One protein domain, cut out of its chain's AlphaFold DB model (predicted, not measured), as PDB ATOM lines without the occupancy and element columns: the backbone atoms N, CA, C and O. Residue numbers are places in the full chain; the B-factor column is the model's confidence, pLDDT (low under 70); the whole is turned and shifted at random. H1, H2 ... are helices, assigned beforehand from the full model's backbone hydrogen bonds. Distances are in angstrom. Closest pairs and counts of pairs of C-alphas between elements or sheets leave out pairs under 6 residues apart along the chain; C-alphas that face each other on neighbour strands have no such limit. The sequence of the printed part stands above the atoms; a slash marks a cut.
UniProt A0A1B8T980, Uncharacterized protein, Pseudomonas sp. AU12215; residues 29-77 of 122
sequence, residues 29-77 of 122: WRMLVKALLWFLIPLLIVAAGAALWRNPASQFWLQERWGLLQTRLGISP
ATOM      1  N   TRP A  29     -48.038 -35.133  48.254       73.75
ATOM      2  CA  TRP A  29     -47.012 -35.566  47.311       73.75
ATOM      3  C   TRP A  29     -46.698 -34.552  46.197       73.75
ATOM      4  O   TRP A  29     -45.537 -34.384  45.854       73.75
ATOM      5  N   ARG A  30     -47.679 -33.798  45.678       77.00
ATOM      6  CA  ARG A  30     -47.415 -32.745  44.677       77.00
ATOM      7  C   ARG A  30     -46.578 -31.596  45.243       77.00
ATOM      8  O   ARG A  30     -45.781 -31.024  44.511       77.00
ATOM      9  N   MET A  31     -46.732 -31.276  46.530       74.44
ATOM     10  CA  MET A  31     -45.906 -30.262  47.200       74.44
ATOM     11  C   MET A  31     -44.469 -30.766  47.377       74.44
ATOM     12  O   MET A  31     -43.531 -30.027  47.091       74.44
ATOM     13  N   LEU A  32     -44.297 -32.037  47.757       80.31
ATOM     14  CA  LEU A  32     -42.976 -32.668  47.864       80.31
ATOM     15  C   LEU A  32     -42.276 -32.771  46.504       80.31
ATOM     16  O   LEU A  32     -41.112 -32.409  46.397       80.31
ATOM     17  N   VAL A  33     -42.989 -33.185  45.454       85.62
ATOM     18  CA  VAL A  33     -42.453 -33.245  44.084       85.62
ATOM     19  C   VAL A  33     -42.063 -31.857  43.590       85.62
ATOM     20  O   VAL A  33     -41.007 -31.699  42.987       85.62
ATOM     21  N   LYS A  34     -42.880 -30.836  43.875       85.06
ATOM     22  CA  LYS A  34     -42.570 -29.458  43.492       85.06
ATOM     23  C   LYS A  34     -41.305 -28.956  44.186       85.06
ATOM     24  O   LYS A  34     -40.460 -28.382  43.512       85.06
ATOM     25  N   ALA A  35     -41.158 -29.200  45.490       86.00
ATOM     26  CA  ALA A  35     -39.951 -28.840  46.232       86.00
ATOM     27  C   ALA A  35     -38.724 -29.607  45.715       86.00
ATOM     28  O   ALA A  35     -37.690 -29.003  45.451       86.00
ATOM     29  N   LEU A  36     -38.860 -30.916  45.487       90.56
ATOM     30  CA  LEU A  36     -37.790 -31.760  44.960       90.56
ATOM     31  C   LEU A  36     -37.319 -31.287  43.578       90.56
ATOM     32  O   LEU A  36     -36.120 -31.155  43.361       90.56
ATOM     33  N   LEU A  37     -38.246 -30.979  42.667       91.50
ATOM     34  CA  LEU A  37     -37.929 -30.411  41.353       91.50
ATOM     35  C   LEU A  37     -37.217 -29.062  41.476       91.50
ATOM     36  O   LEU A  37     -36.270 -28.803  40.740       91.50
ATOM     37  N   TRP A  38     -37.637 -28.228  42.427       93.06
ATOM     38  CA  TRP A  38     -37.031 -26.920  42.654       93.06
ATOM     39  C   TRP A  38     -35.553 -27.007  43.050       93.06
ATOM     40  O   TRP A  38     -34.790 -26.117  42.699       93.06
ATOM     41  N   PHE A  39     -35.138 -28.087  43.720       92.12
ATOM     42  CA  PHE A  39     -33.731 -28.347  44.038       92.12
ATOM     43  C   PHE A  39     -33.004 -29.153  42.953       92.12
ATOM     44  O   PHE A  39     -31.850 -28.859  42.646       92.12
ATOM     45  N   LEU A  40     -33.661 -30.138  42.334       93.88
ATOM     46  CA  LEU A  40     -33.053 -30.984  41.300       93.88
ATOM     47  C   LEU A  40     -32.700 -30.210  40.031       93.88
ATOM     48  O   LEU A  40     -31.649 -30.458  39.452       93.88
ATOM     49  N   ILE A  41     -33.558 -29.284  39.599       92.69
ATOM     50  CA  ILE A  41     -33.341 -28.504  38.376       92.69
ATOM     51  C   ILE A  41     -32.055 -27.660  38.463       92.69
ATOM     52  O   ILE A  41     -31.190 -27.837  37.604       92.69
ATOM     53  N   PRO A  42     -31.858 -26.781  39.468       94.44
ATOM     54  CA  PRO A  42     -30.625 -26.005  39.567       94.44
ATOM     55  C   PRO A  42     -29.403 -26.898  39.804       94.44
ATOM     56  O   PRO A  42     -28.355 -26.640  39.218       94.44
ATOM     57  N   LEU A  43     -29.536 -27.981  40.581       93.94
ATOM     58  CA  LEU A  43     -28.452 -28.947  40.779       93.94
ATOM     59  C   LEU A  43     -27.993 -29.565  39.448       93.94
ATOM     60  O   LEU A  43     -26.795 -29.624  39.180       93.94
ATOM     61  N   LEU A  44     -28.936 -29.982  38.597       94.12
ATOM     62  CA  LEU A  44     -28.645 -30.529  37.271       94.12
ATOM     63  C   LEU A  44     -27.991 -29.498  36.356       94.12
ATOM     64  O   LEU A  44     -27.047 -29.840  35.652       94.12
ATOM     65  N   ILE A  45     -28.450 -28.246  36.382       93.31
ATOM     66  CA  ILE A  45     -27.858 -27.170  35.576       93.31
ATOM     67  C   ILE A  45     -26.408 -26.920  36.004       93.31
ATOM     68  O   ILE A  45     -25.525 -26.847  35.151       93.31
ATOM     69  N   VAL A  46     -26.142 -26.841  37.310       92.94
ATOM     70  CA  VAL A  46     -24.783 -26.647  37.836       92.94
ATOM     71  C   VAL A  46     -23.894 -27.848  37.509       92.94
ATOM     72  O   VAL A  46     -22.767 -27.664  37.055       92.94
ATOM     73  N   ALA A  47     -24.396 -29.072  37.676       89.44
ATOM     74  CA  ALA A  47     -23.650 -30.287  37.356       89.44
ATOM     75  C   ALA A  47     -23.342 -30.398  35.855       89.44
ATOM     76  O   ALA A  47     -22.208 -30.698  35.481       89.44
ATOM     77  N   ALA A  48     -24.320 -30.105  34.994       87.69
ATOM     78  CA  ALA A  48     -24.138 -30.084  33.547       87.69
ATOM     79  C   ALA A  48     -23.162 -28.981  33.124       87.69
ATOM     80  O   ALA A  48     -22.263 -29.242  32.330       87.69
ATOM     81  N   GLY A  49     -23.276 -27.780  33.698       85.56
ATOM     82  CA  GLY A  49     -22.341 -26.680  33.469       85.56
ATOM     83  C   GLY A  49     -20.914 -27.038  33.882       85.56
ATOM     84  O   GLY A  49     -19.981 -26.823  33.112       85.56
ATOM     85  N   ALA A  50     -20.736 -27.667  35.046       84.50
ATOM     86  CA  ALA A  50     -19.432 -28.132  35.516       84.50
ATOM     87  C   ALA A  50     -18.855 -29.255  34.638       84.50
ATOM     88  O   ALA A  50     -17.657 -29.262  34.354       84.50
ATOM     89  N   ALA A  51     -19.691 -30.191  34.184       82.81
ATOM     90  CA  ALA A  51     -19.283 -31.249  33.263       82.81
ATOM     91  C   ALA A  51     -18.873 -30.680  31.897       82.81
ATOM     92  O   ALA A  51     -17.858 -31.092  31.338       82.81
ATOM     93  N   LEU A  52     -19.617 -29.691  31.393       81.12
ATOM     94  CA  LEU A  52     -19.258 -28.975  30.175       81.12
ATOM     95  C   LEU A  52     -17.925 -28.248  30.359       81.12
ATOM     96  O   LEU A  52     -17.060 -28.357  29.501       81.12
ATOM     97  N   TRP A  53     -17.732 -27.578  31.498       78.31
ATOM     98  CA  TRP A  53     -16.524 -26.808  31.792       78.31
ATOM     99  C   TRP A  53     -15.263 -27.672  31.861       78.31
ATOM    100  O   TRP A  53     -14.202 -27.251  31.403       78.31
ATOM    101  N   ARG A  54     -15.381 -28.885  32.414       79.56
ATOM    102  CA  ARG A  54     -14.286 -29.865  32.489       79.56
ATOM    103  C   ARG A  54     -13.969 -30.516  31.143       79.56
ATOM    104  O   ARG A  54     -12.909 -31.120  31.015       79.56
ATOM    105  N   ASN A  55     -14.861 -30.417  30.159       81.19
ATOM    106  CA  ASN A  55     -14.652 -30.996  28.840       81.19
ATOM    107  C   ASN A  55     -13.788 -30.059  27.976       81.19
ATOM    108  O   ASN A  55     -14.264 -28.994  27.589       81.19
ATOM    109  N   PRO A  56     -12.550 -30.432  27.606       75.31
ATOM    110  CA  PRO A  56     -11.663 -29.539  26.856       75.31
ATOM    111  C   PRO A  56     -12.220 -29.202  25.465       75.31
ATOM    112  O   PRO A  56     -12.074 -28.078  25.000       75.31
ATOM    113  N   ALA A  57     -12.941 -30.132  24.829       79.75
ATOM    114  CA  ALA A  57     -13.568 -29.912  23.524       79.75
ATOM    115  C   ALA A  57     -14.643 -28.807  23.541       79.75
ATOM    116  O   ALA A  57     -14.820 -28.106  22.546       79.75
ATOM    117  N   SER A  58     -15.348 -28.622  24.665       77.81
ATOM    118  CA  SER A  58     -16.363 -27.568  24.780       77.81
ATOM    119  C   SER A  58     -15.713 -26.182  24.833       77.81
ATOM    120  O   SER A  58     -16.233 -25.247  24.229       77.81
ATOM    121  N   GLN A  59     -14.555 -26.072  25.497       78.75
ATOM    122  CA  GLN A  59     -13.784 -24.837  25.642       78.75
ATOM    123  C   GLN A  59     -13.260 -24.359  24.284       78.75
ATOM    124  O   GLN A  59     -13.415 -23.184  23.958       78.75
ATOM    125  N   PHE A  60     -12.724 -25.270  23.462       80.75
ATOM    126  CA  PHE A  60     -12.278 -24.951  22.099       80.75
ATOM    127  C   PHE A  60     -13.419 -24.405  21.235       80.75
ATOM    128  O   PHE A  60     -13.303 -23.330  20.649       80.75
ATOM    129  N   TRP A  61     -14.563 -25.089  21.228       83.50
ATOM    130  CA  TRP A  61     -15.730 -24.648  20.462       83.50
ATOM    131  C   TRP A  61     -16.283 -23.293  20.938       83.50
ATOM    132  O   TRP A  61     -16.704 -22.460  20.131       83.50
ATOM    133  N   LEU A  62     -16.269 -23.044  22.252       84.12
ATOM    134  CA  LEU A  62     -16.672 -21.761  22.829       84.12
ATOM    135  C   LEU A  62     -15.716 -20.639  22.413       84.12
ATOM    136  O   LEU A  62     -16.188 -19.565  22.049       84.12
ATOM    137  N   GLN A  63     -14.404 -20.891  22.408       82.12
ATOM    138  CA  GLN A  63     -13.395 -19.924  21.971       82.12
ATOM    139  C   GLN A  63     -13.534 -19.563  20.487       82.12
ATOM    140  O   GLN A  63     -13.497 -18.380  20.151       82.12
ATOM    141  N   GLU A  64     -13.769 -20.542  19.610       83.44
ATOM    142  CA  GLU A  64     -13.995 -20.289  18.179       83.44
ATOM    143  C   GLU A  64     -15.240 -19.426  17.945       83.44
ATOM    144  O   GLU A  64     -15.192 -18.415  17.237       83.44
ATOM    145  N   ARG A  65     -16.364 -19.774  18.586       86.94
ATOM    146  CA  ARG A  65     -17.610 -18.999  18.453       86.94
ATOM    147  C   ARG A  65     -17.497 -17.619  19.083       86.94
ATOM    148  O   ARG A  65     -18.055 -16.665  18.544       86.94
ATOM    149  N   TRP A  66     -16.773 -17.501  20.189       84.94
ATOM    150  CA  TRP A  66     -16.503 -16.224  20.834       84.94
ATOM    151  C   TRP A  66     -15.637 -15.320  19.951       84.94
ATOM    152  O   TRP A  66     -15.987 -14.159  19.764       84.94
ATOM    153  N   GLY A  67     -14.592 -15.856  19.313       85.25
ATOM    154  CA  GLY A  67     -13.772 -15.118  18.347       85.25
ATOM    155  C   GLY A  67     -14.564 -14.658  17.115       85.25
ATOM    156  O   GLY A  67     -14.445 -13.510  16.677       85.25
ATOM    157  N   LEU A  68     -15.454 -15.505  16.588       85.25
ATOM    158  CA  LEU A  68     -16.366 -15.125  15.500       85.25
ATOM    159  C   LEU A  68     -17.355 -14.028  15.922       85.25
ATOM    160  O   LEU A  68     -17.645 -13.118  15.148       85.25
ATOM    161  N   LEU A  69     -17.869 -14.079  17.150       86.75
ATOM    162  CA  LEU A  69     -18.753 -13.042  17.677       86.75
ATOM    163  C   LEU A  69     -18.003 -11.715  17.869       86.75
ATOM    164  O   LEU A  69     -18.495 -10.662  17.477       86.75
ATOM    165  N   GLN A  70     -16.792 -11.766  18.423       85.81
ATOM    166  CA  GLN A  70     -15.937 -10.599  18.634       85.81
ATOM    167  C   GLN A  70     -15.570  -9.900  17.323       85.81
ATOM    168  O   GLN A  70     -15.710  -8.682  17.217       85.81
ATOM    169  N   THR A  71     -15.189 -10.664  16.295       81.25
ATOM    170  CA  THR A  71     -14.905 -10.119  14.955       81.25
ATOM    171  C   THR A  71     -16.145  -9.491  14.318       81.25
ATOM    172  O   THR A  71     -16.049  -8.404  13.750       81.25
ATOM    173  N   ARG A  72     -17.331 -10.101  14.473       82.81
ATOM    174  CA  ARG A  72     -18.613  -9.518  14.026       82.81
ATOM    175  C   ARG A  72     -18.977  -8.230  14.760       82.81
ATOM    176  O   ARG A  72     -19.586  -7.353  14.161       82.81
ATOM    177  N   LEU A  73     -18.601  -8.121  16.029       85.75
ATOM    178  CA  LEU A  73     -18.813  -6.930  16.850       85.75
ATOM    179  C   LEU A  73     -17.714  -5.869  16.661       85.75
ATOM    180  O   LEU A  73     -17.778  -4.819  17.291       85.75
ATOM    181  N   GLY A  74     -16.702  -6.125  15.820       76.62
ATOM    182  CA  GLY A  74     -15.562  -5.222  15.617       76.62
ATOM    183  C   GLY A  74     -14.633  -5.106  16.832       76.62
ATOM    184  O   GLY A  74     -13.717  -4.287  16.837       76.62
ATOM    185  N   ILE A  75     -14.840  -5.936  17.855       77.00
ATOM    186  CA  ILE A  75     -14.027  -5.989  19.068       77.00
ATOM    187  C   ILE A  75     -12.840  -6.896  18.747       77.00
ATOM    188  O   ILE A  75     -12.849  -8.089  19.040       77.00
ATOM    189  N   SER A  76     -11.827  -6.353  18.074       64.00
ATOM    190  CA  SER A  76     -10.583  -7.097  17.875       64.00
ATOM    191  C   SER A  76      -9.871  -7.232  19.224       64.00
ATOM    192  O   SER A  76      -9.641  -6.208  19.876       64.00
ATOM    193  N   PRO A  77      -9.517  -8.451  19.678       60.97
ATOM    194  CA  PRO A  77      -8.692  -8.600  20.866       60.97
ATOM    195  C   PRO A  77      -7.378  -7.861  20.610       60.97
ATOM    196  O   PRO A  77      -6.668  -8.159  19.650       60.97
TER     197      PRO A  77
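This is residues 29 to 77 of the 122 residues of an uncharacterized protein of Pseudomonas sp. AU12215 (UniProt A0A1B8T980). Two helices meet near their ends to make a wide L, with the long helix H1 as one arm and the shorter H2 as the other, and a single residue, Asn 55, at the corner. The arms do not fold back on each other, and a short tail, residues 73 to 77, follows the far end of H2. The printed part has 49 residues with two named helices, H1 then H2, and no named strand; its class is all helix. The whole is extended, with a radius of gyration of the C-alphas of 17.7 A, and spans 54 by 23 by 11 A.

Find C-alpha 29 at (-47.012, -35.566, 47.311), where H1, residues 29 to 54, begins. From there this helix of 26 residues runs 36.4 A to C-alpha 54 at (-14.286, -29.865, 32.489). Past Asn 55, look for H2, residues 56 to 72, which runs 24.8 A from its first to its last C-alpha and ends with C-alpha 72 at (-18.613, -9.518, 14.026).

Start from H1 and look near its last residues: H1 and H2 are close but not clearly touching, with 2 pairs of C-alphas within 8 A. Their closest C-alphas are those of Leu 52 and Ser 58, 6.3 A apart. Their lines are about perpendicular, at 81 degrees, and their centres are 27.3 A apart. In the backbone of H2 every O i to N i+4 pair is within hydrogen-bond range, and in H1 21 of 22 are.

Look from Trp 29 to Ser 76 for the two C-alphas farthest apart, at 54.8 A. Residues 29 to 66 and 68 to 74 stand free. The printed part has no cut, and the link from H1 to H2 is tight. The mean pLDDT of the printed part is 83.8, and in the B-factor column you will find residues 76 to 77 under 70.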